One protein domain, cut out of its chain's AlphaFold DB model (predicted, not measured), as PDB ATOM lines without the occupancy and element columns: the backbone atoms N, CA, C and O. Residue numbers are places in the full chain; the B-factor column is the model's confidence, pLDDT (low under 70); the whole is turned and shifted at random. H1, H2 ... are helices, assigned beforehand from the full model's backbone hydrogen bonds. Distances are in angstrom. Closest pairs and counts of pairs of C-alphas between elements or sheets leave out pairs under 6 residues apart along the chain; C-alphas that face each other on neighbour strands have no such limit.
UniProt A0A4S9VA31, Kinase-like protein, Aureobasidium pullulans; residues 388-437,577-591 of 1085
ATOM      1  N   LYS A 388     -82.163 101.852  48.795       87.94
ATOM      2  CA  LYS A 388     -83.580 101.617  49.137       87.94
ATOM      3  C   LYS A 388     -83.851 100.129  49.381       87.94
ATOM      4  O   LYS A 388     -84.582  99.794  50.302       87.94
ATOM      5  N   GLU A 389     -83.206  99.242  48.624       89.44
ATOM      6  CA  GLU A 389     -83.318  97.791  48.776       89.44
ATOM      7  C   GLU A 389     -82.802  97.267  50.130       89.44
ATOM      8  O   GLU A 389     -83.410  96.378  50.719       89.44
ATOM      9  N   VAL A 390     -81.729  97.855  50.675       92.00
ATOM     10  CA  VAL A 390     -81.172  97.488  51.990       92.00
ATOM     11  C   VAL A 390     -82.060  98.018  53.116       92.00
ATOM     12  O   VAL A 390     -82.339  97.300  54.076       92.00
ATOM     13  N   ALA A 391     -82.526  99.261  52.984       91.25
ATOM     14  CA  ALA A 391     -83.418  99.891  53.953       91.25
ATOM     15  C   ALA A 391     -84.797  99.207  54.016       91.25
ATOM     16  O   ALA A 391     -85.334  99.004  55.104       91.25
ATOM     17  N   LEU A 392     -85.349  98.801  52.865       89.00
ATOM     18  CA  LEU A 392     -86.597  98.041  52.782       89.00
ATOM     19  C   LEU A 392     -86.481  96.700  53.508       89.00
ATOM     20  O   LEU A 392     -87.324  96.418  54.354       89.00
ATOM     21  N   VAL A 393     -85.441  95.900  53.249       91.06
ATOM     22  CA  VAL A 393     -85.274  94.590  53.908       91.06
ATOM     23  C   VAL A 393     -85.056  94.735  55.424       91.06
ATOM     24  O   VAL A 393     -85.701  94.033  56.200       91.06
ATOM     25  N   GLU A 394     -84.245  95.695  55.886       91.81
ATOM     26  CA  GLU A 394     -84.084  95.979  57.329       91.81
ATOM     27  C   GLU A 394     -85.383  96.492  57.987       91.81
ATOM     28  O   GLU A 394     -85.613  96.289  59.183       91.81
ATOM     29  N   CYS A 395     -86.252  97.158  57.225       89.50
ATOM     30  CA  CYS A 395     -87.580  97.560  57.679       89.50
ATOM     31  C   CYS A 395     -88.542  96.360  57.747       89.50
ATOM     32  O   CYS A 395     -89.203  96.172  58.770       89.50
ATOM     33  N   ARG A 396     -88.583  95.510  56.708       88.62
ATOM     34  CA  ARG A 396     -89.393  94.278  56.675       88.62
ATOM     35  C   ARG A 396     -89.021  93.354  57.830       88.62
ATOM     36  O   ARG A 396     -89.911  93.006  58.602       88.62
ATOM     37  N   ARG A 397     -87.730  93.048  58.015       91.06
ATOM     38  CA  ARG A 397     -87.258  92.182  59.108       91.06
ATOM     39  C   ARG A 397     -87.697  92.706  60.475       91.06
ATOM     40  O   ARG A 397     -88.366  91.991  61.206       91.06
ATOM     41  N   TYR A 398     -87.430  93.978  60.778       90.38
ATOM     42  CA  TYR A 398     -87.833  94.605  62.046       90.38
ATOM     43  C   TYR A 398     -89.352  94.573  62.279       90.38
ATOM     44  O   TYR A 398     -89.803  94.330  63.398       90.38
ATOM     45  N   ASN A 399     -90.155  94.784  61.232       88.44
ATOM     46  CA  ASN A 399     -91.618  94.733  61.309       88.44
ATOM     47  C   ASN A 399     -92.187  93.305  61.426       88.44
ATOM     48  O   ASN A 399     -93.298  93.155  61.936       88.44
ATOM     49  N   ARG A 400     -91.457  92.267  60.985       89.56
ATOM     50  CA  ARG A 400     -91.749  90.860  61.316       89.56
ATOM     51  C   ARG A 400     -91.353  90.581  62.773       89.56
ATOM     52  O   ARG A 400     -92.213  90.264  63.596       89.56
ATOM     53  N   GLU A 401     -90.082  90.821  63.107       90.81
ATOM     54  CA  GLU A 401     -89.463  90.544  64.412       90.81
ATOM     55  C   GLU A 401     -90.243  91.168  65.584       90.81
ATOM     56  O   GLU A 401     -90.516  90.499  66.581       90.81
ATOM     57  N   SER A 402     -90.660  92.432  65.451       88.50
ATOM     58  CA  SER A 402     -91.434  93.164  66.472       88.50
ATOM     59  C   SER A 402     -92.850  92.629  66.704       88.50
ATOM     60  O   SER A 402     -93.430  92.889  67.757       88.50
ATOM     61  N   ARG A 403     -93.397  91.840  65.773       87.75
ATOM     62  CA  ARG A 403     -94.677  91.123  65.927       87.75
ATOM     63  C   ARG A 403     -94.492  89.707  66.485       87.75
ATOM     64  O   ARG A 403     -95.463  88.962  66.578       87.75
ATOM     65  N   GLY A 404     -93.260  89.316  66.822       86.06
ATOM     66  CA  GLY A 404     -92.904  87.946  67.198       86.06
ATOM     67  C   GLY A 404     -92.817  86.977  66.014       86.06
ATOM     68  O   GLY A 404     -92.699  85.773  66.230       86.06
ATOM     69  N   ILE A 405     -92.865  87.485  64.777       85.00
ATOM     70  CA  ILE A 405     -92.666  86.702  63.555       85.00
ATOM     71  C   ILE A 405     -91.169  86.753  63.243       85.00
ATOM     72  O   ILE A 405     -90.646  87.787  62.836       85.00
ATOM     73  N   PHE A 406     -90.455  85.662  63.486       83.00
ATOM     74  CA  PHE A 406     -89.031  85.567  63.162       83.00
ATOM     75  C   PHE A 406     -88.842  85.098  61.717       83.00
ATOM     76  O   PHE A 406     -89.753  84.509  61.142       83.00
ATOM     77  N   ASP A 407     -87.678  85.382  61.131       78.19
ATOM     78  CA  ASP A 407     -87.395  85.014  59.742       78.19
ATOM     79  C   ASP A 407     -87.416  83.492  59.542       78.19
ATOM     80  O   ASP A 407     -86.763  82.740  60.272       78.19
ATOM     81  N   ASP A 408     -88.143  83.065  58.514       86.81
ATOM     82  CA  ASP A 408     -88.187  81.709  57.979       86.81
ATOM     83  C   ASP A 408     -87.604  81.668  56.550       86.81
ATOM     84  O   ASP A 408     -87.210  82.687  55.974       86.81
ATOM     85  N   GLU A 409     -87.495  80.469  55.967       85.62
ATOM     86  CA  GLU A 409     -86.892  80.289  54.635       85.62
ATOM     87  C   GLU A 409     -87.670  81.018  53.520       85.62
ATOM     88  O   GLU A 409     -87.080  81.394  52.503       85.62
ATOM     89  N   GLU A 410     -88.974  81.249  53.721       84.88
ATOM     90  CA  GLU A 410     -89.858  81.979  52.807       84.88
ATOM     91  C   GLU A 410     -89.596  83.493  52.891       84.88
ATOM     92  O   GLU A 410     -89.279  84.116  51.874       84.88
ATOM     93  N   ALA A 411     -89.567  84.066  54.100       84.69
ATOM     94  CA  ALA A 411     -89.172  85.454  54.336       84.69
ATOM     95  C   ALA A 411     -87.759  85.773  53.805       84.69
ATOM     96  O   ALA A 411     -87.549  86.807  53.161       84.69
ATOM     97  N   GLU A 412     -86.790  84.874  54.018       85.81
ATOM     98  CA  GLU A 412     -85.453  85.013  53.436       85.81
ATOM     99  C   GLU A 412     -85.465  84.955  51.898       85.81
ATOM    100  O   GLU A 412     -84.659  85.630  51.252       85.81
ATOM    101  N   ALA A 413     -86.332  84.139  51.290       85.81
ATOM    102  CA  ALA A 413     -86.435  84.022  49.836       85.81
ATOM    103  C   ALA A 413     -87.029  85.283  49.191       85.81
ATOM    104  O   ALA A 413     -86.489  85.750  48.184       85.81
ATOM    105  N   GLU A 414     -88.067  85.873  49.790       85.44
ATOM    106  CA  GLU A 414     -88.625  87.159  49.361       85.44
ATOM    107  C   GLU A 414     -87.584  88.286  49.418       85.44
ATOM    108  O   GLU A 414     -87.363  88.996  48.432       85.44
ATOM    109  N   ASP A 415     -86.907  88.445  50.559       88.56
ATOM    110  CA  ASP A 415     -85.938  89.527  50.757       88.56
ATOM    111  C   ASP A 415     -84.721  89.367  49.829       88.56
ATOM    112  O   ASP A 415     -84.201  90.346  49.285       88.56
ATOM    113  N   ARG A 416     -84.320  88.123  49.542       87.88
ATOM    114  CA  ARG A 416     -83.309  87.792  48.526       87.88
ATOM    115  C   ARG A 416     -83.775  88.160  47.110       87.88
ATOM    116  O   ARG A 416     -82.987  88.726  46.352       87.88
ATOM    117  N   ALA A 417     -85.042  87.916  46.766       87.38
ATOM    118  CA  ALA A 417     -85.614  88.289  45.470       87.38
ATOM    119  C   ALA A 417     -85.686  89.817  45.268       87.38
ATOM    120  O   ALA A 417     -85.348  90.305  44.187       87.38
ATOM    121  N   ILE A 418     -86.034  90.583  46.312       88.00
ATOM    122  CA  ILE A 418     -85.986  92.059  46.310       88.00
ATOM    123  C   ILE A 418     -84.562  92.548  45.997       88.00
ATOM    124  O   ILE A 418     -84.368  93.407  45.132       88.00
ATOM    125  N   LEU A 419     -83.548  91.982  46.660       89.19
ATOM    126  CA  LEU A 419     -82.148  92.370  46.466       89.19
ATOM    127  C   LEU A 419     -81.627  92.018  45.065       89.19
ATOM    128  O   LEU A 419     -80.894  92.815  44.474       89.19
ATOM    129  N   ASP A 420     -82.002  90.862  44.510       88.44
ATOM    130  CA  ASP A 420     -81.584  90.454  43.164       88.44
ATOM    131  C   ASP A 420     -82.305  91.223  42.039       88.44
ATOM    132  O   ASP A 420     -81.666  91.556  41.033       88.44
ATOM    133  N   GLU A 421     -83.571  91.624  42.213       88.88
ATOM    134  CA  GLU A 421     -84.234  92.566  41.296       88.88
ATOM    135  C   GLU A 421     -83.625  93.973  41.408       88.88
ATOM    136  O   GLU A 421     -83.289  94.575  40.388       88.88
ATOM    137  N   ALA A 422     -83.354  94.490  42.611       88.44
ATOM    138  CA  ALA A 422     -82.679  95.783  42.788       88.44
ATOM    139  C   ALA A 422     -81.284  95.805  42.136       88.44
ATOM    140  O   ALA A 422     -80.931  96.720  41.383       88.44
ATOM    141  N   LYS A 423     -80.500  94.743  42.342       89.00
ATOM    142  CA  LYS A 423     -79.207  94.485  41.689       89.00
ATOM    143  C   LYS A 423     -79.347  94.401  40.166       89.00
ATOM    144  O   LYS A 423     -78.526  94.982  39.451       89.00
ATOM    145  N   THR A 424     -80.408  93.781  39.653       89.06
ATOM    146  CA  THR A 424     -80.710  93.705  38.214       89.06
ATOM    147  C   THR A 424     -81.097  95.070  37.633       89.06
ATOM    148  O   THR A 424     -80.523  95.485  36.618       89.06
ATOM    149  N   ARG A 425     -81.977  95.829  38.300       89.44
ATOM    150  CA  ARG A 425     -82.329  97.227  37.979       89.44
ATOM    151  C   ARG A 425     -81.084  98.118  37.944       89.44
ATOM    152  O   ARG A 425     -80.856  98.805  36.945       89.44
ATOM    153  N   ARG A 426     -80.222  98.036  38.962       87.56
ATOM    154  CA  ARG A 426     -78.957  98.785  39.068       87.56
ATOM    155  C   ARG A 426     -77.973  98.433  37.949       87.56
ATOM    156  O   ARG A 426     -77.454  99.335  37.291       87.56
ATOM    157  N   LEU A 427     -77.767  97.150  37.640       89.31
ATOM    158  CA  LEU A 427     -76.924  96.718  36.512       89.31
ATOM    159  C   LEU A 427     -77.493  97.171  35.153       89.31
ATOM    160  O   LEU A 427     -76.744  97.586  34.264       89.31
ATOM    161  N   LYS A 428     -78.820  97.150  34.983       90.25
ATOM    162  CA  LYS A 428     -79.537  97.658  33.799       90.25
ATOM    163  C   LYS A 428     -79.372  99.178  33.659       90.25
ATOM    164  O   LYS A 428     -79.143  99.661  32.548       90.25
ATOM    165  N   GLN A 429     -79.397  99.926  34.765       89.50
ATOM    166  CA  GLN A 429     -79.136 101.367  34.811       89.50
ATOM    167  C   GLN A 429     -77.668 101.700  34.498       89.50
ATOM    168  O   GLN A 429     -77.422 102.522  33.620       89.50
ATOM    169  N   GLN A 430     -76.696 101.010  35.105       87.81
ATOM    170  CA  GLN A 430     -75.264 101.172  34.802       87.81
ATOM    171  C   GLN A 430     -74.945 100.864  33.328       87.81
ATOM    172  O   GLN A 430     -74.203 101.594  32.670       87.81
ATOM    173  N   ARG A 431     -75.563  99.823  32.753       90.25
ATOM    174  CA  ARG A 431     -75.462  99.529  31.311       90.25
ATOM    175  C   ARG A 431     -76.082 100.639  30.452       90.25
ATOM    176  O   ARG A 431     -75.545 100.934  29.385       90.25
ATOM    177  N   ARG A 432     -77.177 101.276  30.891       90.44
ATOM    178  CA  ARG A 432     -77.790 102.438  30.214       90.44
ATOM    179  C   ARG A 432     -76.904 103.689  30.296       90.44
ATOM    180  O   ARG A 432     -76.688 104.316  29.262       90.44
ATOM    181  N   THR A 433     -76.348 104.031  31.461       87.88
ATOM    182  CA  THR A 433     -75.468 105.206  31.618       87.88
ATOM    183  C   THR A 433     -74.151 105.034  30.867       87.88
ATOM    184  O   THR A 433     -73.763 105.938  30.131       87.88
ATOM    185  N   LEU A 434     -73.523 103.853  30.918       88.25
ATOM    186  CA  LEU A 434     -72.323 103.554  30.126       88.25
ATOM    187  C   LEU A 434     -72.599 103.615  28.613       88.25
ATOM    188  O   LEU A 434     -71.769 104.123  27.858       88.25
ATOM    189  N   ARG A 435     -73.774 103.159  28.151       89.75
ATOM    190  CA  ARG A 435     -74.209 103.334  26.751       89.75
ATOM    191  C   ARG A 435     -74.436 104.807  26.396       89.75
ATOM    192  O   ARG A 435     -74.012 105.210  25.315       89.75
ATOM    193  N   LYS A 436     -75.037 105.619  27.281       87.94
ATOM    194  CA  LYS A 436     -75.199 107.075  27.085       87.94
ATOM    195  C   LYS A 436     -73.834 107.762  26.966       87.94
ATOM    196  O   LYS A 436     -73.600 108.437  25.970       87.94
ATOM    197  N   LEU A 437     -72.911 107.487  27.889       85.56
ATOM    198  CA  LEU A 437     -71.543 108.016  27.879       85.56
ATOM    199  C   LEU A 437     -70.768 107.593  26.619       85.56
ATOM    200  O   LEU A 437     -70.099 108.413  25.996       85.56
ATOM    201  N   SER A 577     -94.771  91.363  43.588       66.50
ATOM    202  CA  SER A 577     -93.448  91.104  43.021       66.50
ATOM    203  C   SER A 577     -92.367  91.979  43.672       66.50
ATOM    204  O   SER A 577     -92.607  93.120  44.072       66.50
ATOM    205  N   GLY A 578     -91.120  91.492  43.708       65.88
ATOM    206  CA  GLY A 578     -89.984  92.274  44.221       65.88
ATOM    207  C   GLY A 578     -89.784  93.622  43.505       65.88
ATOM    208  O   GLY A 578     -89.163  94.525  44.059       65.88
ATOM    209  N   ALA A 579     -90.352  93.790  42.306       68.94
ATOM    210  CA  ALA A 579     -90.453  95.070  41.616       68.94
ATOM    211  C   ALA A 579     -91.418  96.044  42.323       68.94
ATOM    212  O   ALA A 579     -91.019  97.167  42.619       68.94
ATOM    213  N   GLU A 580     -92.640  95.611  42.644       73.69
ATOM    214  CA  GLU A 580     -93.650  96.424  43.344       73.69
ATOM    215  C   GLU A 580     -93.167  96.865  44.730       73.69
ATOM    216  O   GLU A 580     -93.307  98.031  45.092       73.69
ATOM    217  N   ILE A 581     -92.514  95.968  45.479       76.50
ATOM    218  CA  ILE A 581     -91.976  96.277  46.816       76.50
ATOM    219  C   ILE A 581     -90.859  97.339  46.738       76.50
ATOM    220  O   ILE A 581     -90.751  98.194  47.617       76.50
ATOM    221  N   LEU A 582     -90.051  97.335  45.672       78.44
ATOM    222  CA  LEU A 582     -89.043  98.375  45.424       78.44
ATOM    223  C   LEU A 582     -89.650  99.706  44.968       78.44
ATOM    224  O   LEU A 582     -89.040 100.753  45.204       78.44
ATOM    225  N   ASP A 583     -90.820  99.686  44.333       79.50
ATOM    226  CA  ASP A 583     -91.500 100.875  43.811       79.50
ATOM    227  C   ASP A 583     -92.467 101.517  44.832       79.50
ATOM    228  O   ASP A 583     -92.779 102.696  44.701       79.50
ATOM    229  N   ALA A 584     -92.843 100.802  45.900       77.38
ATOM    230  CA  ALA A 584     -93.709 101.282  46.984       77.38
ATOM    231  C   ALA A 584     -93.178 102.522  47.739       77.38
ATOM    232  O   ALA A 584     -91.964 102.706  47.904       77.38
ATOM    233  N   ASP A 585     -94.091 103.348  48.261       75.06
ATOM    234  CA  ASP A 585     -93.759 104.497  49.113       75.06
ATOM    235  C   ASP A 585     -93.089 104.062  50.424       75.06
ATOM    236  O   ASP A 585     -93.459 103.068  51.050       75.06
ATOM    237  N   PHE A 586     -92.076 104.818  50.850       74.31
ATOM    238  CA  PHE A 586     -91.195 104.434  51.951       74.31
ATOM    239  C   PHE A 586     -90.874 105.643  52.836       74.31
ATOM    240  O   PHE A 586     -90.443 106.684  52.339       74.31
ATOM    241  N   HIS A 587     -91.093 105.518  54.149       80.50
ATOM    242  CA  HIS A 587     -90.946 106.643  55.076       80.50
ATOM    243  C   HIS A 587     -89.477 107.107  55.160       80.50
ATOM    244  O   HIS A 587     -88.601 106.275  55.405       80.50
ATOM    245  N   PRO A 588     -89.174 108.414  55.021       83.06
ATOM    246  CA  PRO A 588     -87.799 108.897  54.859       83.06
ATOM    247  C   PRO A 588     -86.874 108.554  56.036       83.06
ATOM    248  O   PRO A 588     -85.720 108.202  55.811       83.06
ATOM    249  N   ASP A 589     -87.354 108.567  57.285       82.75
ATOM    250  CA  ASP A 589     -86.528 108.162  58.440       82.75
ATOM    251  C   ASP A 589     -86.164 106.667  58.489       82.75
ATOM    252  O   ASP A 589     -85.287 106.284  59.261       82.75
ATOM    253  N   LEU A 590     -86.773 105.823  57.650       87.12
ATOM    254  CA  LEU A 590     -86.444 104.398  57.548       87.12
ATOM    255  C   LEU A 590     -85.361 104.108  56.494       87.12
ATOM    256  O   LEU A 590     -84.872 102.985  56.433       87.12
ATOM    257  N   GLN A 591     -84.923 105.103  55.707       89.50
ATOM    258  CA  GLN A 591     -83.823 104.955  54.729       89.50
ATOM    259  C   GLN A 591     -82.429 104.867  55.368       89.50
ATOM    260  O   GLN A 591     -81.423 104.728  54.669       89.50
TER     261      GLN A 591
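Overview. This is residues 388 to 437 and 577 to 591 of the 1085 residues of the protein "Kinase-like protein" of Aureobasidium pullulans (UniProt A0A4S9VA31). One long helix, H2, makes the longest axis of the model, and the shorter H1 folds back beside its first part to make a helical hairpin whose two helices touch over a few residues. The short helix H3 crosses H2 steeply near the first residues of H1, and the last residues of H2, 426 to 437, stick out free. The printed part has 65 residues with three named helices, H1, H2 and H3 in that order along the chain, and no named strand; the class is all helix. The whole is loose, with a radius of gyration of the C-alphas of 14.0 A, and its C-alphas span 49 by 27 by 15 A.

Arrangement. Begin with H2, residues 409 to 437, the longest helix. Look beside its residues 415 to 422 for H1, residues 388 to 401, which touches it there with residues 389 to 393 alone. The closest C-alphas of the two, those of Val 393 and Asp 415, are 6.0 A apart. H1 and H2 form a helical hairpin, running opposite ways at a shallow tilt of 10 degrees. Next find H3, residues 578 to 583, which touches H2 beside residues 414 to 422 alone. Their closest C-alphas, those of Ile 418 and Gly 578, are 4.5 A apart. H2 and H3 run the same way at a steep tilt of 62 degrees. H3 and H1 only just touch, with 3 pairs of C-alphas within 8 A, and H1 takes part with residues 388 to 392 alone. The closest C-alphas there, those of Glu 389 and Leu 582, are 6.7 A apart, and the lines are about perpendicular at 72 degrees, only just past steep. In the backbones of H1, H2 and H3 every O i to N i+4 pair is within hydrogen-bond range.

Along the chain. Find C-alpha 409 at (-86.892, 80.289, 54.635); from there H2 runs 41.5 A to C-alpha 437 at (-71.543, 108.016, 27.879). H1 begins at C-alpha 388, at (-83.580, 101.617, 49.137), and measures 19.8 A to C-alpha 401. H3 measures 8.7 A from C-alpha 578 to C-alpha 583, at (-91.500, 100.875, 43.811).

Size, cuts and confidence. The two C-alphas farthest apart, those of Gly 404 and Leu 437, are 49.0 A apart. Without the free residues 426 to 437, the body spans 32 by 27 by 14 A. Seven residues make the short link from H1 to H2. The link from H2 to H3 is across the cut: residues 438 to 576 are not printed, and C-alphas 437 and 577 are 31.5 A apart. The mean pLDDT of the printed part is 85.6; look at residues 577 to 579 for the values under 70.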